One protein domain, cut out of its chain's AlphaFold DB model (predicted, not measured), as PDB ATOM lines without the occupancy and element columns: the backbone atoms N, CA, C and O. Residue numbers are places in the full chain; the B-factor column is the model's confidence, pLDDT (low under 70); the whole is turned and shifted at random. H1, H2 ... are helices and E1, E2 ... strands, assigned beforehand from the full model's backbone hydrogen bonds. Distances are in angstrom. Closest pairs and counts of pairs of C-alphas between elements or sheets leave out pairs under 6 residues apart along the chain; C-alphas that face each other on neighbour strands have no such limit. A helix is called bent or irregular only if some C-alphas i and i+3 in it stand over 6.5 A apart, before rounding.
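This is residues 4 to 157 of the 160 residues of an uncharacterized protein of Desulfurellales bacterium (UniProt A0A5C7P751). One antiparallel sheet is folded back on itself into two leaves that are partly face to face, E2 E1 E5 and E7 E4 E3, with the sharply bent E6 as the hinge. The long helix H1 lies at one end of the long axis and the loop of residues 64 to 85 reaches the other end; the short H2 grazes the sheet. The printed part has 154 residues, with two named helices and seven named strands, in the order H1 E1 E2 E3 E4 H2 E5 E6 E7. The sheet's order is E2 E1 E5 E6 E7 E4 E3, and the class is mixed, helices and strands. The whole is compact, with a radius of gyration of the C-alphas of 16.5 A, and elongated, spanning 54 by 33 by 22 A.

H1, residues 4 to 17, only grazes the sheet with residues 14 to 17; the C-alphas of Glu 14 and of Ser 92 in E4, residues 86 to 92, are 7.3 A apart. E1, residues 27 to 35, bends by 52 degrees at residue 30 and forms a hairpin with E2, residues 45 to 52, where N 32 and O 49 are 2.9 A apart, within hydrogen-bond range. Before E1, residues 24 to 25 pair antiparallel with residues 58 to 59 of E3, residues 58 to 63. E3 and E4 form a hairpin, with N 62 and O 88 at 2.8 A. H2, residues 109 to 112, only grazes the sheet; its closest C-alpha pair with E1 is Leu 112 and Tyr 30, 5.4 A. E5, residues 121 to 129, is antiparallel to E1 at 152 degrees, with N 29 and O 126 at 2.8 A. E6, residues 132 to 145, bends by 98 degrees at residue 135. Its pairing is staggered: residues 132 to 138 pair with E5, N 127 and O 136 at 2.9 A, and residues 138 to 145 with E7, residues 149 to 156, N 144 and O 151 at 2.8 A. E5, E6 and E7 are a meander, each strand the antiparallel neighbour of the one before. E7 and E4 have N 152 and O 89 at 2.8 A. The edge strands are E2 and E3, which are apart. Every O i to N i+4 pair of H1 is within hydrogen-bond range; H2 is too short for such a pair.

H1 begins at C-alpha 4 (129.265, 100.027, 82.392) and is 19.7 A long. E1 is 24.2 A, E5 25.6 A and E6 22.9 A long. E7 ends at C-alpha 156 (149.227, 92.989, 114.413).

The C-alphas of Glu 5 and Thr 78 are farthest apart, 54.5 A. The printed part has no cut. The links E3 to E4 and E4 to H2 are long. The mean pLDDT of the printed part is 73.2, with 50 residues under 70, among them residues 4 to 24 and 65 to 85.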
ATOM      1  N   ILE A   4     128.145  99.143  82.037       51.16
ATOM      2  CA  ILE A   4     129.265 100.027  82.392       51.16
ATOM      3  C   ILE A   4     128.797 101.252  83.198       51.16
ATOM      4  O   ILE A   4     129.471 101.675  84.135       51.16
ATOM      5  N   GLU A   5     127.631 101.823  82.883       53.34
ATOM      6  CA  GLU A   5     127.046 102.943  83.640       53.34
ATOM      7  C   GLU A   5     126.554 102.502  85.027       53.34
ATOM      8  O   GLU A   5     126.730 103.234  85.999       53.34
ATOM      9  N   ALA A   6     126.013 101.286  85.147       54.56
ATOM     10  CA  ALA A   6     125.650 100.689  86.435       54.56
ATOM     11  C   ALA A   6     126.860 100.427  87.333       54.56
ATOM     12  O   ALA A   6     126.827 100.720  88.527       54.56
ATOM     13  N   GLN A   7     127.950  99.945  86.742       54.88
ATOM     14  CA  GLN A   7     129.213  99.717  87.439       54.88
ATOM     15  C   GLN A   7     129.886 101.025  87.868       54.88
ATOM     16  O   GLN A   7     130.369 101.121  88.993       54.88
ATOM     17  N   ARG A   8     129.862 102.066  87.024       57.44
ATOM     18  CA  ARG A   8     130.344 103.406  87.397       57.44
ATOM     19  C   ARG A   8     129.533 104.022  88.532       57.44
ATOM     20  O   ARG A   8     130.115 104.658  89.401       57.44
ATOM     21  N   GLN A   9     128.217 103.819  88.545       60.44
ATOM     22  CA  GLN A   9     127.353 104.319  89.612       60.44
ATOM     23  C   GLN A   9     127.590 103.586  90.941       60.44
ATOM     24  O   GLN A   9     127.567 104.227  91.985       60.44
ATOM     25  N   LEU A  10     127.861 102.275  90.918       58.59
ATOM     26  CA  LEU A  10     128.281 101.517  92.107       58.59
ATOM     27  C   LEU A  10     129.617 102.031  92.654       58.59
ATOM     28  O   LEU A  10     129.679 102.367  93.831       58.59
ATOM     29  N   LEU A  11     130.626 102.215  91.793       55.41
ATOM     30  CA  LEU A  11     131.908 102.806  92.195       55.41
ATOM     31  C   LEU A  11     131.741 104.213  92.769       55.41
ATOM     32  O   LEU A  11     132.364 104.555  93.764       55.41
ATOM     33  N   TYR A  12     130.906 105.036  92.134       59.22
ATOM     34  CA  TYR A  12     130.626 106.388  92.597       59.22
ATOM     35  C   TYR A  12     129.930 106.365  93.958       59.22
ATOM     36  O   TYR A  12     130.322 107.102  94.851       59.22
ATOM     37  N   ASN A  13     128.955 105.479  94.161       57.16
ATOM     38  CA  ASN A  13     128.261 105.344  95.439       57.16
ATOM     39  C   ASN A  13     129.183 104.794  96.547       57.16
ATOM     40  O   ASN A  13     129.066 105.226  97.692       57.16
ATOM     41  N   GLU A  14     130.123 103.902  96.223       55.25
ATOM     42  CA  GLU A  14     131.114 103.362  97.166       55.25
ATOM     43  C   GLU A  14     132.232 104.367  97.492       55.25
ATOM     44  O   GLU A  14     132.600 104.522  98.657       55.25
ATOM     45  N   LEU A  15     132.704 105.133  96.503       52.28
ATOM     46  CA  LEU A  15     133.627 106.260  96.697       52.28
ATOM     47  C   LEU A  15     132.978 107.400  97.496       52.28
ATOM     48  O   LEU A  15     133.630 108.005  98.340       52.28
ATOM     49  N   VAL A  16     131.690 107.679  97.271       52.84
ATOM     50  CA  VAL A  16     130.921 108.684  98.027       52.84
ATOM     51  C   VAL A  16     130.647 108.211  99.459       52.84
ATOM     52  O   VAL A  16     130.739 109.012 100.387       52.84
ATOM     53  N   PHE A  17     130.397 106.917  99.684       50.19
ATOM     54  CA  PHE A  17     130.321 106.346 101.036       50.19
ATOM     55  C   PHE A  17     131.653 106.504 101.797       50.19
ATOM     56  O   PHE A  17     131.680 106.828 102.989       50.19
ATOM     57  N   CYS A  18     132.766 106.382 101.074       47.38
ATOM     58  CA  CYS A  18     134.122 106.603 101.564       47.38
ATOM     59  C   CYS A  18     134.502 108.072 101.812       47.38
ATOM     60  O   CYS A  18     135.577 108.328 102.334       47.38
ATOM     61  N   GLN A  19     133.653 109.047 101.485       48.25
ATOM     62  CA  GLN A  19     133.877 110.445 101.884       48.25
ATOM     63  C   GLN A  19     133.276 110.775 103.258       48.25
ATOM     64  O   GLN A  19     133.367 111.913 103.721       48.25
ATOM     65  N   SER A  20     132.676 109.791 103.938       50.53
ATOM     66  CA  SER A  20     132.327 109.928 105.350       50.53
ATOM     67  C   SER A  20     133.589 109.916 106.230       50.53
ATOM     68  O   SER A  20     134.589 109.273 105.918       50.53
ATOM     69  N   ILE A  21     133.555 110.695 107.313       49.06
ATOM     70  CA  ILE A  21     134.692 110.999 108.195       49.06
ATOM     71  C   ILE A  21     135.437 109.709 108.605       49.06
ATOM     72  O   ILE A  21     134.867 108.864 109.297       49.06
ATOM     73  N   GLY A  22     136.712 109.579 108.209       56.84
ATOM     74  CA  GLY A  22     137.631 108.522 108.667       56.84
ATOM     75  C   GLY A  22     138.051 107.467 107.632       56.84
ATOM     76  O   GLY A  22     138.819 106.571 107.972       56.84
ATOM     77  N   CYS A  23     137.578 107.555 106.391       63.69
ATOM     78  CA  CYS A  23     138.016 106.688 105.297       63.69
ATOM     79  C   CYS A  23     139.201 107.320 104.546       63.69
ATOM     80  O   CYS A  23     139.099 108.450 104.066       63.69
ATOM     81  N   HIS A  24     140.311 106.590 104.415       69.56
ATOM     82  CA  HIS A  24     141.489 107.049 103.674       69.56
ATOM     83  C   HIS A  24     141.927 106.020 102.628       69.56
ATOM     84  O   HIS A  24     141.597 104.835 102.717       69.56
ATOM     85  N   GLU A  25     142.686 106.462 101.624       72.50
ATOM     86  CA  GLU A  25     143.365 105.535 100.721       72.50
ATOM     87  C   GLU A  25     144.479 104.815 101.482       72.50
ATOM     88  O   GLU A  25     145.397 105.441 102.016       72.50
ATOM     89  N   TYR A  26     144.400 103.489 101.505       79.19
ATOM     90  CA  TYR A  26     145.437 102.627 102.052       79.19
ATOM     91  C   TYR A  26     146.036 101.781 100.934       79.19
ATOM     92  O   TYR A  26     145.372 101.406  99.967       79.19
ATOM     93  N   THR A  27     147.309 101.436 101.090       86.19
ATOM     94  CA  THR A  27     147.894 100.319 100.357       86.19
ATOM     95  C   THR A  27     147.636  99.063 101.169       86.19
ATOM     96  O   THR A  27     148.142  98.933 102.281       86.19
ATOM     97  N   VAL A  28     146.840  98.153 100.615       87.88
ATOM     98  CA  VAL A  28     146.610  96.830 101.197       87.88
ATOM     99  C   VAL A  28     147.287  95.804 100.308       87.88
ATOM    100  O   VAL A  28     147.048  95.771  99.100       87.88
ATOM    101  N   LYS A  29     148.124  94.965 100.904       90.31
ATOM    102  CA  LYS A  29     148.692  93.785 100.261       90.31
ATOM    103  C   LYS A  29     148.228  92.545 101.002       90.31
ATOM    104  O   LYS A  29     148.026  92.586 102.210       90.31
ATOM    105  N   TYR A  30     148.100  91.442 100.294       89.12
ATOM    106  CA  TYR A  30     147.859  90.126 100.877       89.12
ATOM    107  C   TYR A  30     148.984  89.194 100.458       89.12
ATOM    108  O   TYR A  30     149.582  89.373  99.394       89.12
ATOM    109  N   GLY A  31     149.317  88.221 101.291       88.75
ATOM    110  CA  GLY A  31     150.514  87.440 101.049       88.75
ATOM    111  C   GLY A  31     150.725  86.282 101.997       88.75
ATOM    112  O   GLY A  31     149.951  86.058 102.925       88.75
ATOM    113  N   VAL A  32     151.806  85.554 101.745       88.44
ATOM    114  CA  VAL A  32     152.272  84.459 102.591       88.44
ATOM    115  C   VAL A  32     153.696  84.762 103.033       88.44
ATOM    116  O   VAL A  32     154.577  85.019 102.206       88.44
ATOM    117  N   GLN A  33     153.906  84.725 104.345       86.69
ATOM    118  CA  GLN A  33     155.222  84.653 104.966       86.69
ATOM    119  C   GLN A  33     155.656  83.192 105.044       86.69
ATOM    120  O   GLN A  33     154.877  82.333 105.455       86.69
ATOM    121  N   GLN A  34     156.896  82.928 104.654       88.19
ATOM    122  CA  GLN A  34     157.527  81.617 104.670       88.19
ATOM    123  C   GLN A  34     158.618  81.599 105.735       88.19
ATOM    124  O   GLN A  34     159.506  82.453 105.726       88.19
ATOM    125  N   PHE A  35     158.596  80.587 106.590       86.44
ATOM    126  CA  PHE A  35     159.551  80.393 107.674       86.44
ATOM    127  C   PHE A  35     160.518  79.244 107.368       86.44
ATOM    128  O   PHE A  35     160.237  78.366 106.549       86.44
ATOM    129  N   SER A  36     161.686  79.270 108.013       85.81
ATOM    130  CA  SER A  36     162.745  78.259 107.879       85.81
ATOM    131  C   SER A  36     162.371  76.890 108.464       85.81
ATOM    132  O   SER A  36     162.947  75.871 108.081       85.81
ATOM    133  N   SER A  37     161.404  76.854 109.379       83.31
ATOM    134  CA  SER A  37     160.860  75.646 109.996       83.31
ATOM    135  C   SER A  37     159.396  75.870 110.398       83.31
ATOM    136  O   SER A  37     158.809  76.911 110.087       83.31
ATOM    137  N   ALA A  38     158.769  74.871 111.030       85.19
ATOM    138  CA  ALA A  38     157.408  75.025 111.537       85.19
ATOM    139  C   ALA A  38     157.349  76.190 112.532       85.19
ATOM    140  O   ALA A  38     158.233  76.313 113.385       85.19
ATOM    141  N   ILE A  39     156.310  77.024 112.422       80.00
ATOM    142  CA  ILE A  39     156.172  78.252 113.215       80.00
ATOM    143  C   ILE A  39     156.211  77.898 114.713       80.00
ATOM    144  O   ILE A  39     155.287  77.298 115.259       80.00
ATOM    145  N   SER A  40     157.335  78.220 115.351       73.88
ATOM    146  CA  SER A  40     157.721  77.905 116.734       73.88
ATOM    147  C   SER A  40     158.868  78.832 117.133       73.88
ATOM    148  O   SER A  40     159.488  79.378 116.241       73.88
ATOM    149  N   ASN A  41     159.203  78.993 118.415       66.38
ATOM    150  CA  ASN A  41     160.122  80.041 118.905       66.38
ATOM    151  C   ASN A  41     161.501  80.175 118.204       66.38
ATOM    152  O   ASN A  41     162.123  81.222 118.346       66.38
ATOM    153  N   ASP A  42     161.965  79.165 117.457       71.38
ATOM    154  CA  ASP A  42     163.259  79.158 116.753       71.38
ATOM    155  C   ASP A  42     163.149  79.238 115.218       71.38
ATOM    156  O   ASP A  42     164.163  79.215 114.515       71.38
ATOM    157  N   ALA A  43     161.934  79.277 114.665       72.44
ATOM    158  CA  ALA A  43     161.763  79.562 113.247       72.44
ATOM    159  C   ALA A  43     162.261  80.990 112.930       72.44
ATOM    160  O   ALA A  43     162.373  81.870 113.781       72.44
ATOM    161  N   SER A  44     162.607  81.216 111.674       78.25
ATOM    162  CA  SER A  44     163.018  82.530 111.193       78.25
ATOM    163  C   SER A  44     162.305  82.824 109.892       78.25
ATOM    164  O   SER A  44     162.113  81.921 109.068       78.25
ATOM    165  N   LEU A  45     161.894  84.077 109.705       81.06
ATOM    166  CA  LEU A  45     161.299  84.512 108.452       81.06
ATOM    167  C   LEU A  45     162.323  84.343 107.322       81.06
ATOM    168  O   LEU A  45     163.379  84.971 107.306       81.06
ATOM    169  N   SER A  46     162.006  83.476 106.365       84.31
ATOM    170  CA  SER A  46     162.855  83.207 105.206       84.31
ATOM    171  C   SER A  46     162.468  84.064 104.008       84.31
ATOM    172  O   SER A  46     163.344  84.452 103.237       84.31
ATOM    173  N   SER A  47     161.174  84.313 103.798       85.56
ATOM    174  CA  SER A  47     160.703  85.212 102.742       85.56
ATOM    175  C   SER A  47     159.270  85.681 102.983       85.56
ATOM    176  O   SER A  47     158.499  85.033 103.689       85.56
ATOM    177  N   THR A  48     158.906  86.792 102.344       85.50
ATOM    178  CA  THR A  48     157.528  87.285 102.282       85.50
ATOM    179  C   THR A  48     157.140  87.438 100.820       85.50
ATOM    180  O   THR A  48     157.777  88.181 100.073       85.50
ATOM    181  N   SER A  49     156.077  86.753 100.412       87.75
ATOM    182  CA  SER A  49     155.421  86.963  99.123       87.75
ATOM    183  C   SER A  49     154.160  87.783  99.352       87.75
ATOM    184  O   SER A  49     153.406  87.492 100.276       87.75
ATOM    185  N   SER A  50     153.926  88.829  98.560       89.12
ATOM    186  CA  SER A  50     152.699  89.619  98.674       89.12
ATOM    187  C   SER A  50     152.258  90.200  97.336       89.12
ATOM    188  O   SER A  50     153.073  90.448  96.447       89.12
ATOM    189  N   THR A  51     150.952  90.412  97.206       89.56
ATOM    190  CA  THR A  51     150.302  91.052  96.066       89.56
ATOM    191  C   THR A  51     149.530  92.260  96.565       89.56
ATOM    192  O   THR A  51     148.775  92.173  97.531       89.56
ATOM    193  N   THR A  52     149.731  93.404  95.914       88.94
ATOM    194  CA  THR A  52     148.983  94.628  96.218       88.94
ATOM    195  C   THR A  52     147.575  94.518  95.653       88.94
ATOM    196  O   THR A  52     147.416  94.212  94.472       88.94
ATOM    197  N   LEU A  53     146.561  94.813  96.472       85.62
ATOM    198  CA  LEU A  53     145.191  94.927  95.991       85.62
ATOM    199  C   LEU A  53     145.093  96.034  94.939       85.62
ATOM    200  O   LEU A  53     145.455  97.190  95.176       85.62
ATOM    201  N   SER A  54     144.576  95.657  93.775       79.75
ATOM    202  CA  SER A  54     144.265  96.556  92.674       79.75
ATOM    203  C   SER A  54     142.872  96.196  92.163       79.75
ATOM    204  O   SER A  54     142.666  95.025  91.866       79.75
ATOM    205  N   PRO A  55     141.924  97.143  92.052       78.25
ATOM    206  CA  PRO A  55     142.061  98.576  92.332       78.25
ATOM    207  C   PRO A  55     142.347  98.875  93.810       78.25
ATOM    208  O   PRO A  55     142.041  98.062  94.679       78.25
ATOM    209  N   LYS A  56     142.928 100.046  94.104       80.62
ATOM    210  CA  LYS A  56     143.244 100.424  95.489       80.62
ATOM    211  C   LYS A  56     141.966 100.462  96.343       80.62
ATOM    212  O   LYS A  56     141.013 101.135  95.943       80.62
ATOM    213  N   PRO A  57     141.929  99.773  97.494       79.25
ATOM    214  CA  PRO A  57     140.808  99.859  98.415       79.25
ATOM    215  C   PRO A  57     140.790 101.197  99.149       79.25
ATOM    216  O   PRO A  57     141.832 101.794  99.429       79.25
ATOM    217  N   VAL A  58     139.598 101.601  99.571       81.00
ATOM    218  CA  VAL A  58     139.461 102.536 100.683       81.00
ATOM    219  C   VAL A  58     139.347 101.735 101.968       81.00
ATOM    220  O   VAL A  58     138.618 100.741 102.030       81.00
ATOM    221  N   VAL A  59     140.074 102.167 102.994       82.06
ATOM    222  CA  VAL A  59     140.106 101.481 104.280       82.06
ATOM    223  C   VAL A  59     139.763 102.452 105.397       82.06
ATOM    224  O   VAL A  59     140.163 103.620 105.394       82.06
ATOM    225  N   LYS A  60     139.016 101.937 106.368       82.94
ATOM    226  CA  LYS A  60     138.693 102.602 107.622       82.94
ATOM    227  C   LYS A  60     139.147 101.733 108.781       82.94
ATOM    228  O   LYS A  60     138.772 100.564 108.872       82.94
ATOM    229  N   LEU A  61     139.916 102.312 109.694       82.12
ATOM    230  CA  LEU A  61     140.161 101.706 110.996       82.12
ATOM    231  C   LEU A  61     138.916 101.919 111.871       82.12
ATOM    232  O   LEU A  61     138.549 103.048 112.187       82.12
ATOM    233  N   VAL A  62     138.239 100.831 112.229       83.94
ATOM    234  CA  VAL A  62     137.010 100.850 113.037       83.94
ATOM    235  C   VAL A  62     137.332 100.877 114.527       83.94
ATOM    236  O   VAL A  62     136.670 101.579 115.290       83.94
ATOM    237  N   SER A  63     138.337 100.112 114.952       83.19
ATOM    238  CA  SER A  63     138.755 100.052 116.353       83.19
ATOM    239  C   SER A  63     140.186  99.551 116.511       83.19
ATOM    240  O   SER A  63     140.676  98.791 115.673       83.19
ATOM    241  N   GLY A  64     140.792  99.903 117.645       74.06
ATOM    242  CA  GLY A  64     142.179  99.588 117.986       74.06
ATOM    243  C   GLY A  64     143.109 100.774 117.724       74.06
ATOM    244  O   GLY A  64     142.718 101.736 117.070       74.06
ATOM    245  N   ASN A  65     144.328 100.712 118.259       69.81
ATOM    246  CA  ASN A  65     145.377 101.688 117.974       69.81
ATOM    247  C   ASN A  65     146.475 100.991 117.165       69.81
ATOM    248  O   ASN A  65     147.050 100.028 117.676       69.81
ATOM    249  N   PRO A  66     146.768 101.438 115.935       63.59
ATOM    250  CA  PRO A  66     147.844 100.873 115.137       63.59
ATOM    251  C   PRO A  66     149.171 101.179 115.830       63.59
ATOM    252  O   PRO A  66     149.544 102.338 116.015       63.59
ATOM    253  N   VAL A  67     149.868 100.134 116.260       58.84
ATOM    254  CA  VAL A  67     151.212 100.246 116.828       58.84
ATOM    255  C   VAL A  67     152.191  99.944 115.703       58.84
ATOM    256  O   VAL A  67     152.118  98.885 115.085       58.84
ATOM    257  N   ALA A  68     153.078 100.888 115.397       51.53
ATOM    258  CA  ALA A  68     154.130 100.668 114.412       51.53
ATOM    259  C   ALA A  68     155.130  99.618 114.935       51.53
ATOM    260  O   ALA A  68     155.705  99.792 116.016       51.53
ATOM    261  N   TYR A  69     155.343  98.551 114.158       53.41
ATOM    262  CA  TYR A  69     156.429  97.589 114.372       53.41
ATOM    263  C   TYR A  69     157.643  97.956 113.508       53.41
ATOM    264  O   TYR A  69     157.486  98.491 112.407       53.41
ATOM    265  N   HIS A  70     158.854  97.667 113.993       40.84
ATOM    266  CA  HIS A  70     160.100  97.905 113.265       40.84
ATOM    267  C   HIS A  70     161.048  96.707 113.372       40.84
ATOM    268  O   HIS A  70     161.458  96.374 114.477       40.84
ATOM    269  N   GLY A  71     161.485  96.191 112.214       41.38
ATOM    270  CA  GLY A  71     162.790  95.547 112.044       41.38
ATOM    271  C   GLY A  71     162.790  94.214 111.285       41.38
ATOM    272  O   GLY A  71     162.752  93.179 111.943       41.38
ATOM    273  N   PRO A  72     162.984  94.204 109.948       40.16
ATOM    274  CA  PRO A  72     163.252  92.962 109.226       40.16
ATOM    275  C   PRO A  72     164.584  92.396 109.722       40.16
ATOM    276  O   PRO A  72     165.615  93.028 109.480       40.16
ATOM    277  N   SER A  73     164.550  91.236 110.396       48.88
ATOM    278  CA  SER A  73     165.664  90.349 110.840       48.88
ATOM    279  C   SER A  73     165.677  89.972 112.339       48.88
ATOM    280  O   SER A  73     166.726  89.563 112.840       48.88
ATOM    281  N   GLU A  74     164.572  90.087 113.078       47.75
ATOM    282  CA  GLU A  74     164.507  89.596 114.469       47.75
ATOM    283  C   GLU A  74     164.150  88.091 114.538       47.75
ATOM    284  O   GLU A  74     163.671  87.520 113.562       47.75
ATOM    285  N   TYR A  75     164.497  87.425 115.650       48.53
ATOM    286  CA  TYR A  75     164.099  86.036 115.943       48.53
ATOM    287  C   TYR A  75     162.748  86.024 116.670       48.53
ATOM    288  O   TYR A  75     162.516  86.917 117.492       48.53
ATOM    289  N   LEU A  76     161.953  84.948 116.509       53.03
ATOM    290  CA  LEU A  76     160.545  84.879 116.953       53.03
ATOM    291  C   LEU A  76     160.343  85.035 118.475       53.03
ATOM    292  O   LEU A  76     159.211  85.031 118.952       53.03
ATOM    293  N   GLY A  77     161.414  85.158 119.264       43.78
ATOM    294  CA  GLY A  77     161.382  85.105 120.722       43.78
ATOM    295  C   GLY A  77     161.919  86.311 121.500       43.78
ATOM    296  O   GLY A  77     161.844  86.262 122.728       43.78
ATOM    297  N   THR A  78     162.485  87.364 120.893       42.12
ATOM    298  CA  THR A  78     163.287  88.329 121.687       42.12
ATOM    299  C   THR A  78     163.147  89.802 121.309       42.12
ATOM    300  O   THR A  78     164.135  90.434 120.947       42.12
ATOM    301  N   SER A  79     161.970  90.385 121.543       45.66
ATOM    302  CA  SER A  79     161.813  91.848 121.610       45.66
ATOM    303  C   SER A  79     160.927  92.194 122.806       45.66
ATOM    304  O   SER A  79     159.700  92.211 122.734       45.66
ATOM    305  N   SER A  80     161.544  92.410 123.972       38.75
ATOM    306  CA  SER A  80     160.835  92.865 125.169       38.75
ATOM    307  C   SER A  80     160.321  94.290 124.940       38.75
ATOM    308  O   SER A  80     161.072  95.247 125.131       38.75
ATOM    309  N   GLY A  81     159.065  94.449 124.516       42.44
ATOM    310  CA  GLY A  81     158.492  95.792 124.408       42.44
ATOM    311  C   GLY A  81     157.197  96.007 123.635       42.44
ATOM    312  O   GLY A  81     156.780  97.162 123.598       42.44
ATOM    313  N   GLN A  82     156.535  95.006 123.045       51.91
ATOM    314  CA  GLN A  82     155.275  95.256 122.328       51.91
ATOM    315  C   GLN A  82     154.198  94.194 122.570       51.91
ATOM    316  O   GLN A  82     154.489  93.039 122.866       51.91
ATOM    317  N   GLN A  83     152.946  94.654 122.511       51.59
ATOM    318  CA  GLN A  83     151.726  93.874 122.694       51.59
ATOM    319  C   GLN A  83     151.057  93.660 121.339       51.59
ATOM    320  O   GLN A  83     150.970  94.599 120.547       51.59
ATOM    321  N   ASP A  84     150.515  92.465 121.126       60.69
ATOM    322  CA  ASP A  84     149.596  92.189 120.028       60.69
ATOM    323  C   ASP A  84     148.408  93.162 120.106       60.69
ATOM    324  O   ASP A  84     147.647  93.171 121.081       60.69
ATOM    325  N   ALA A  85     148.249  94.017 119.095       68.44
ATOM    326  CA  ALA A  85     147.095  94.891 118.979       68.44
ATOM    327  C   ALA A  85     146.042  94.212 118.098       68.44
ATOM    328  O   ALA A  85     146.279  93.893 116.932       68.44
ATOM    329  N   THR A  86     144.843  94.016 118.649       81.38
ATOM    330  CA  THR A  86     143.679  93.642 117.839       81.38
ATOM    331  C   THR A  86     143.126  94.893 117.163       81.38
ATOM    332  O   THR A  86     142.673  95.822 117.836       81.38
ATOM    333  N   LEU A  87     143.153  94.908 115.834       83.62
ATOM    334  CA  LEU A  87     142.637  95.985 114.996       83.62
ATOM    335  C   LEU A  87     141.430  95.487 114.205       83.62
ATOM    336  O   LEU A  87     141.377  94.332 113.781       83.62
ATOM    337  N   VAL A  88     140.459  96.366 113.975       85.12
ATOM    338  CA  VAL A  88     139.323  96.074 113.092       85.12
ATOM    339  C   VAL A  88     139.360  97.044 111.924       85.12
ATOM    340  O   VAL A  88     139.253  98.251 112.126       85.12
ATOM    341  N   TYR A  89     139.490  96.515 110.710       84.50
ATOM    342  CA  TYR A  89     139.492  97.282 109.468       84.50
ATOM    343  C   TYR A  89     138.227  97.015 108.660       84.50
ATOM    344  O   TYR A  89     137.824  95.869 108.478       84.50
ATOM    345  N   GLU A  90     137.627  98.068 108.125       85.94
ATOM    346  CA  GLU A  90     136.629  97.993 107.062       85.94
ATOM    347  C   GLU A  90     137.298  98.344 105.740       85.94
ATOM    348  O   GLU A  90     137.790  99.455 105.558       85.94
ATOM    349  N   ILE A  91     137.318  97.382 104.823       85.00
ATOM    350  CA  ILE A  91     137.852  97.528 103.472       85.00
ATOM    351  C   ILE A  91     136.663  97.631 102.518       85.00
ATOM    352  O   ILE A  91     135.751  96.799 102.564       85.00
ATOM    353  N   SER A  92     136.642  98.656 101.663       77.69
ATOM    354  CA  SER A  92     135.664  98.768 100.575       77.69
ATOM    355  C   SER A  92     135.674  97.492  99.745       77.69
ATOM    356  O   SER A  92     136.744  97.050  99.341       77.69
ATOM    357  N   ARG A  93     134.522  96.889  99.472       76.44
ATOM    358  CA  ARG A  93     134.470  95.731  98.581       76.44
ATOM    359  C   ARG A  93     134.404  96.223  97.144       76.44
ATOM    360  O   ARG A  93     133.524  96.997  96.817       76.44
ATOM    361  N   ILE A  94     135.276  95.713  96.281       74.12
ATOM    362  CA  ILE A  94     135.176  95.929  94.835       74.12
ATOM    363  C   ILE A  94     134.889  94.564  94.209       74.12
ATOM    364  O   ILE A  94     135.798  93.744  94.155       74.12
ATOM    365  N   PRO A  95     133.655  94.269  93.761       73.44
ATOM    366  CA  PRO A  95     133.311  92.946  93.241       73.44
ATOM    367  C   PRO A  95     134.199  92.532  92.063       73.44
ATOM    368  O   PRO A  95     134.486  93.360  91.200       73.44
ATOM    369  N   ARG A  96     134.547  91.242  91.941       74.94
ATOM    370  CA  ARG A  96     135.381  90.730  90.823       74.94
ATOM    371  C   ARG A  96     134.838  91.039  89.424       74.94
ATOM    372  O   ARG A  96     135.604  91.101  88.470       74.94
ATOM    373  N   SER A  97     133.528  91.260  89.288       71.00
ATOM    374  CA  SER A  97     132.906  91.712  88.033       71.00
ATOM    375  C   SER A  97     133.355  93.108  87.586       71.00
ATOM    376  O   SER A  97     133.052  93.519  86.467       71.00
ATOM    377  N   PHE A  98     134.005  93.867  88.468       69.94
ATOM    378  CA  PHE A  98     134.661  95.116  88.131       69.94
ATOM    379  C   PHE A  98     136.052  94.816  87.578       69.94
ATOM    380  O   PHE A  98     136.966  94.477  88.322       69.94
ATOM    381  N   THR A  99     136.207  94.937  86.266       64.75
ATOM    382  CA  THR A  99     137.481  94.753  85.569       64.75
ATOM    383  C   THR A  99     137.918  96.105  85.017       64.75
ATOM    384  O   THR A  99     137.204  96.697  84.209       64.75
ATOM    385  N   VAL A 100     139.056  96.620  85.485       65.69
ATOM    386  CA  VAL A 100     139.628  97.891  85.001       65.69
ATOM    387  C   VAL A 100     140.364  97.667  83.684       65.69
ATOM    388  O   VAL A 100     140.252  98.473  82.762       65.69
ATOM    389  N   ASP A 101     141.081  96.549  83.588       71.44
ATOM    390  CA  ASP A 101     141.820  96.111  82.408       71.44
ATOM    391  C   ASP A 101     141.974  94.577  82.415       71.44
ATOM    392  O   ASP A 101     141.500  93.903  83.324       71.44
ATOM    393  N   ALA A 102     142.646  94.005  81.412       67.88
ATOM    394  CA  ALA A 102     142.808  92.554  81.263       67.88
ATOM    395  C   ALA A 102     143.504  91.845  82.450       67.88
ATOM    396  O   ALA A 102     143.454  90.621  82.541       67.88
ATOM    397  N   THR A 103     144.160  92.598  83.332       69.00
ATOM    398  CA  THR A 103     144.946  92.112  84.476       69.00
ATOM    399  C   THR A 103     144.464  92.642  85.828       69.00
ATOM    400  O   THR A 103     144.821  92.077  86.858       69.00
ATOM    401  N   THR A 104     143.625  93.680  85.839       72.62
ATOM    402  CA  THR A 104     143.121  94.337  87.047       72.62
ATOM    403  C   THR A 104     141.626  94.088  87.204       72.62
ATOM    404  O   THR A 104     140.812  94.589  86.422       72.62
ATOM    405  N   TYR A 105     141.252  93.362  88.251       77.81
ATOM    406  CA  TYR A 105     139.871  93.053  88.607       77.81
ATOM    407  C   TYR A 105     139.636  93.304  90.101       77.81
ATOM    408  O   TYR A 105     140.584  93.395  90.869       77.81
ATOM    409  N   GLY A 106     138.378  93.463  90.512       77.94
ATOM    410  CA  GLY A 106     138.014  93.588  91.922       77.94
ATOM    411  C   GLY A 106     138.447  92.381  92.762       77.94
ATOM    412  O   GLY A 106     138.926  91.383  92.243       77.94
ATOM    413  N   TYR A 107     138.239  92.435  94.067       80.38
ATOM    414  CA  TYR A 107     138.708  91.427  95.013       80.38
ATOM    415  C   TYR A 107     137.569  90.915  95.893       80.38
ATOM    416  O   TYR A 107     136.627  91.634  96.233       80.38
ATOM    417  N   GLU A 108     137.676  89.650  96.283       79.50
ATOM    418  CA  GLU A 108     136.829  89.019  97.294       79.50
ATOM    419  C   GLU A 108     137.679  88.600  98.498       79.50
ATOM    420  O   GLU A 108     138.907  88.706  98.488       79.50
ATOM    421  N   ILE A 109     137.035  88.108  99.556       78.75
ATOM    422  CA  ILE A 109     137.754  87.657 100.751       78.75
ATOM    423  C   ILE A 109     138.783  86.553 100.462       78.75
ATOM    424  O   ILE A 109     139.848  86.544 101.073       78.75
ATOM    425  N   ASP A 110     138.503  85.677  99.497       78.75
ATOM    426  CA  ASP A 110     139.412  84.591  99.113       78.75
ATOM    427  C   ASP A 110     140.720  85.121  98.501       78.75
ATOM    428  O   ASP A 110     141.747  84.451  98.566       78.75
ATOM    429  N   ASP A 111     140.703  86.338  97.941       76.06
ATOM    430  CA  ASP A 111     141.911  87.014  97.463       76.06
ATOM    431  C   ASP A 111     142.730  87.565  98.633       76.06
ATOM    432  O   ASP A 111     143.951  87.556  98.594       76.06
ATOM    433  N   LEU A 112     142.073  88.009  99.705       76.94
ATOM    434  CA  LEU A 112     142.720  88.571 100.894       76.94
ATOM    435  C   LEU A 112     143.314  87.511 101.832       76.94
ATOM    436  O   LEU A 112     144.145  87.842 102.680       76.94
ATOM    437  N   LEU A 113     142.886  86.256 101.699       80.69
ATOM    438  CA  LEU A 113     143.279  85.135 102.548       80.69
ATOM    439  C   LEU A 113     143.926  84.033 101.702       80.69
ATOM    440  O   LEU A 113     143.283  83.016 101.426       80.69
ATOM    441  N   PRO A 114     145.192  84.204 101.277       80.56
ATOM    442  CA  PRO A 114     145.867  83.183 100.491       80.56
ATOM    443  C   PRO A 114     145.932  81.863 101.265       80.56
ATOM    444  O   PRO A 114     146.151  81.836 102.479       80.56
ATOM    445  N   ALA A 115     145.744  80.756 100.546       80.88
ATOM    446  CA  ALA A 115     145.798  79.428 101.135       80.88
ATOM    447  C   ALA A 115     147.204  79.136 101.680       80.88
ATOM    448  O   ALA A 115     148.196  79.233 100.962       80.88
ATOM    449  N   VAL A 116     147.260  78.743 102.951       83.31
ATOM    450  CA  VAL A 116     148.469  78.262 103.625       83.31
ATOM    451  C   VAL A 116     148.539  76.754 103.424       83.31
ATOM    452  O   VAL A 116     147.603  76.040 103.788       83.31
ATOM    453  N   THR A 117     149.617  76.263 102.815       83.31
ATOM    454  CA  THR A 117     149.715  74.854 102.400       83.31
ATOM    455  C   THR A 117     150.490  73.972 103.371       83.31
ATOM    456  O   THR A 117     150.396  72.749 103.285       83.31
ATOM    457  N   ASP A 118     151.244  74.563 104.297       87.19
ATOM    458  CA  ASP A 118     152.063  73.836 105.262       87.19
ATOM    459  C   ASP A 118     152.259  74.625 106.571       87.19
ATOM    460  O   ASP A 118     151.934  75.806 106.673       87.19
ATOM    461  N   ALA A 119     152.800  73.958 107.594       86.44
ATOM    462  CA  ALA A 119     153.019  74.530 108.927       86.44
ATOM    463  C   ALA A 119     154.177  75.549 109.003       86.44
ATOM    464  O   ALA A 119     154.466  76.071 110.081       86.44
ATOM    465  N   THR A 120     154.865  75.799 107.889       87.88
ATOM    466  CA  THR A 120     155.962  76.770 107.764       87.88
ATOM    467  C   THR A 120     155.503  78.068 107.100       87.88
ATOM    468  O   THR A 120     156.306  78.969 106.883       87.88
ATOM    469  N   GLN A 121     154.215  78.178 106.779       88.44
ATOM    470  CA  GLN A 121     153.628  79.322 106.105       88.44
ATOM    471  C   GLN A 121     152.622  80.044 106.997       88.44
ATOM    472  O   GLN A 121     151.897  79.435 107.786       88.44
ATOM    473  N   ARG A 122     152.529  81.363 106.824       85.31
ATOM    474  CA  ARG A 122     151.512  82.191 107.472       85.31
ATOM    475  C   ARG A 122     150.898  83.162 106.476       85.31
ATOM    476  O   ARG A 122     151.613  83.962 105.876       85.31
ATOM    477  N   ALA A 123     149.577  83.121 106.325       87.06
ATOM    478  CA  ALA A 123     148.855  84.145 105.582       87.06
ATOM    479  C   ALA A 123     148.899  85.469 106.350       87.06
ATOM    480  O   ALA A 123     148.703  85.508 107.569       87.06
ATOM    481  N   VAL A 124     149.153  86.552 105.626       86.19
ATOM    482  CA  VAL A 124     149.241  87.901 106.177       86.19
ATOM    483  C   VAL A 124     148.574  88.913 105.266       86.19
ATOM    484  O   VAL A 124     148.516  88.754 104.046       86.19
ATOM    485  N   ILE A 125     148.120  89.995 105.883       88.19
ATOM    486  CA  ILE A 125     147.721  91.219 105.207       88.19
ATOM    487  C   ILE A 125     148.692  92.305 105.644       88.19
ATOM    488  O   ILE A 125     148.953  92.457 106.835       88.19
ATOM    489  N   LEU A 126     149.233  93.044 104.682       87.56
ATOM    490  CA  LEU A 126     150.099  94.183 104.932       87.56
ATOM    491  C   LEU A 126     149.330  95.471 104.647       87.56
ATOM    492  O   LEU A 126     148.738  95.613 103.575       87.56
ATOM    493  N   ILE A 127     149.303  96.388 105.611       85.94
ATOM    494  CA  ILE A 127     148.495  97.611 105.549       85.94
ATOM    495  C   ILE A 127     149.397  98.823 105.762       85.94
ATOM    496  O   ILE A 127     150.044  98.939 106.799       85.94
ATOM    497  N   THR A 128     149.381  99.755 104.810       84.88
ATOM    498  CA  THR A 128     150.098 101.038 104.896       84.88
ATOM    499  C   THR A 128     149.141 102.180 104.582       84.88
ATOM    500  O   THR A 128     148.446 102.139 103.564       84.88
ATOM    501  N   GLY A 129     149.109 103.219 105.415       82.56
ATOM    502  CA  GLY A 129     148.219 104.365 105.219       82.56
ATOM    503  C   GLY A 129     148.395 105.462 106.269       82.56
ATOM    504  O   GLY A 129     149.367 105.444 107.018       82.56
ATOM    505  N   PRO A 130     147.480 106.440 106.343       76.00
ATOM    506  CA  PRO A 130     147.645 107.607 107.215       76.00
ATOM    507  C   PRO A 130     147.749 107.276 108.706       76.00
ATOM    508  O   PRO A 130     148.550 107.891 109.405       76.00
ATOM    509  N   ASP A 131     146.997 106.276 109.175       70.94
ATOM    510  CA  ASP A 131     147.044 105.820 110.571       70.94
ATOM    511  C   ASP A 131     148.088 104.702 110.779       70.94
ATOM    512  O   ASP A 131     148.331 104.268 111.896       70.94
ATOM    513  N   ALA A 132     148.739 104.249 109.705       70.25
ATOM    514  CA  ALA A 132     149.768 103.211 109.684       70.25
ATOM    515  C   ALA A 132     150.939 103.678 108.794       70.25
ATOM    516  O   ALA A 132     151.069 103.217 107.654       70.25
ATOM    517  N   PRO A 133     151.745 104.657 109.259       61.84
ATOM    518  CA  PRO A 133     152.760 105.308 108.426       61.84
ATOM    519  C   PRO A 133     153.898 104.360 108.020       61.84
ATOM    520  O   PRO A 133     154.571 104.600 107.019       61.84
ATOM    521  N   SER A 134     154.101 103.281 108.777       74.56
ATOM    522  CA  SER A 134     154.880 102.110 108.379       74.56
ATOM    523  C   SER A 134     153.952 100.948 108.020       74.56
ATOM    524  O   SER A 134     152.819 100.875 108.493       74.56
ATOM    525  N   GLU A 135     154.440 100.037 107.175       80.94
ATOM    526  CA  GLU A 135     153.693  98.844 106.775       80.94
ATOM    527  C   GLU A 135     153.433  97.945 107.994       80.94
ATOM    528  O   GLU A 135     154.369  97.441 108.615       80.94
ATOM    529  N   LEU A 136     152.159  97.768 108.350       80.12
ATOM    530  CA  LEU A 136     151.728  96.864 109.413       80.12
ATOM    531  C   LEU A 136     151.556  95.464 108.849       80.12
ATOM    532  O   LEU A 136     150.821  95.285 107.879       80.12
ATOM    533  N   VAL A 137     152.167  94.472 109.492       82.31
ATOM    534  CA  VAL A 137     151.944  93.059 109.181       82.31
ATOM    535  C   VAL A 137     150.858  92.517 110.102       82.31
ATOM    536  O   VAL A 137     150.990  92.507 111.326       82.31
ATOM    537  N   CYS A 138     149.771  92.053 109.503       84.25
ATOM    538  CA  CYS A 138     148.557  91.681 110.205       84.25
ATOM    539  C   CYS A 138     148.176  90.232 109.891       84.25
ATOM    540  O   CYS A 138     148.146  89.820 108.730       84.25
ATOM    541  N   MET A 139     147.832  89.458 110.919       84.31
ATOM    542  CA  MET A 139     147.207  88.146 110.768       84.31
ATOM    543  C   MET A 139     145.694  88.286 110.906       84.31
ATOM    544  O   MET A 139     145.201  88.895 111.854       84.31
ATOM    545  N   VAL A 140     144.934  87.708 109.977       84.69
ATOM    546  CA  VAL A 140     143.470  87.746 110.051       84.69
ATOM    547  C   VAL A 140     142.975  86.734 111.079       84.69
ATOM    548  O   VAL A 140     143.235  85.540 110.959       84.69
ATOM    549  N   LYS A 141     142.240  87.211 112.088       84.44
ATOM    550  CA  LYS A 141     141.622  86.375 113.130       84.44
ATOM    551  C   LYS A 141     140.193  86.004 112.762       84.44
ATOM    552  O   LYS A 141     139.747  84.889 113.012       84.44
ATOM    553  N   SER A 142     139.467  86.950 112.179       85.38
ATOM    554  CA  SER A 142     138.116  86.736 111.676       85.38
ATOM    555  C   SER A 142     137.783  87.759 110.599       85.38
ATOM    556  O   SER A 142     138.411  88.816 110.495       85.38
ATOM    557  N   PHE A 143     136.777  87.449 109.793       87.69
ATOM    558  CA  PHE A 143     136.276  88.360 108.781       87.69
ATOM    559  C   PHE A 143     134.757  88.281 108.685       87.69
ATOM    560  O   PHE A 143     134.131  87.274 109.023       87.69
ATOM    561  N   ARG A 144     134.162  89.359 108.181       86.44
ATOM    562  CA  ARG A 144     132.763  89.412 107.778       86.44
ATOM    563  C   ARG A 144     132.668  90.142 106.453       86.44
ATOM    564  O   ARG A 144     133.191  91.239 106.311       86.44
ATOM    565  N   GLN A 145     131.943  89.561 105.509       83.81
ATOM    566  CA  GLN A 145     131.685  90.189 104.222       83.81
ATOM    567  C   GLN A 145     130.225  90.633 104.125       83.81
ATOM    568  O   GLN A 145     129.303  89.925 104.533       83.81
ATOM    569  N   THR A 146     130.021  91.827 103.580       80.75
ATOM    570  CA  THR A 146     128.714  92.384 103.224       80.75
ATOM    571  C   THR A 146     128.687  92.706 101.730       80.75
ATOM    572  O   THR A 146     129.660  92.475 101.013       80.75
ATOM    573  N   ALA A 147     127.572  93.255 101.242       71.38
ATOM    574  CA  ALA A 147     127.487  93.699  99.854       71.38
ATOM    575  C   ALA A 147     128.539  94.772  99.513       71.38
ATOM    576  O   ALA A 147     129.017  94.771  98.384       71.38
ATOM    577  N   VAL A 148     128.911  95.610 100.491       71.12
ATOM    578  CA  VAL A 148     129.657  96.868 100.287       71.12
ATOM    579  C   VAL A 148     131.040  96.861 100.955       71.12
ATOM    580  O   VAL A 148     131.948  97.564 100.524       71.12
ATOM    581  N   HIS A 149     131.233  96.050 102.000       78.75
ATOM    582  CA  HIS A 149     132.482  96.016 102.770       78.75
ATOM    583  C   HIS A 149     132.925  94.607 103.125       78.75
ATOM    584  O   HIS A 149     132.102  93.713 103.349       78.75
ATOM    585  N   ILE A 150     134.238  94.471 103.272       84.12
ATOM    586  CA  ILE A 150     134.906  93.370 103.948       84.12
ATOM    587  C   ILE A 150     135.435  93.920 105.275       84.12
ATOM    588  O   ILE A 150     136.328  94.764 105.299       84.12
ATOM    589  N   THR A 151     134.869  93.463 106.387       87.25
ATOM    590  CA  THR A 151     135.364  93.764 107.730       87.25
ATOM    591  C   THR A 151     136.360  92.688 108.133       87.25
ATOM    592  O   THR A 151     136.015  91.506 108.158       87.25
ATOM    593  N   LEU A 152     137.575  93.089 108.485       87.62
ATOM    594  CA  LEU A 152     138.634  92.214 108.965       87.62
ATOM    595  C   LEU A 152     138.927  92.534 110.425       87.62
ATOM    596  O   LEU A 152     139.228  93.677 110.758       87.62
ATOM    597  N   THR A 153     138.879  91.521 111.283       86.62
ATOM    598  CA  THR A 153     139.523  91.591 112.597       86.62
ATOM    599  C   THR A 153     140.899  90.981 112.448       86.62
ATOM    600  O   THR A 153     141.033  89.797 112.121       86.62
ATOM    601  N   VAL A 154     141.915  91.798 112.666       85.44
ATOM    602  CA  VAL A 154     143.306  91.405 112.518       85.44
ATOM    603  C   VAL A 154     144.054  91.585 113.823       85.44
ATOM    604  O   VAL A 154     143.700  92.406 114.665       85.44
ATOM    605  N   GLU A 155     145.101  90.805 113.978       83.56
ATOM    606  CA  GLU A 155     146.077  90.943 115.043       83.56
ATOM    607  C   GLU A 155     147.364  91.426 114.385       83.56
ATOM    608  O   GLU A 155     147.852  90.787 113.446       83.56
ATOM    609  N   THR A 156     147.877  92.583 114.812       78.38
ATOM    610  CA  THR A 156     149.227  92.989 114.413       78.38
ATOM    611  C   THR A 156     150.176  91.938 114.932       78.38
ATOM    612  O   THR A 156     150.098  91.577 116.105       78.38
ATOM    613  N   THR A 157     151.076  91.472 114.086       66.75
ATOM    614  CA  THR A 157     152.103  90.552 114.544       66.75
ATOM    615  C   THR A 157     153.423  91.261 114.461       66.75
ATOM    616  O   THR A 157     153.690  92.011 113.520       66.75
TER     617      THR A 157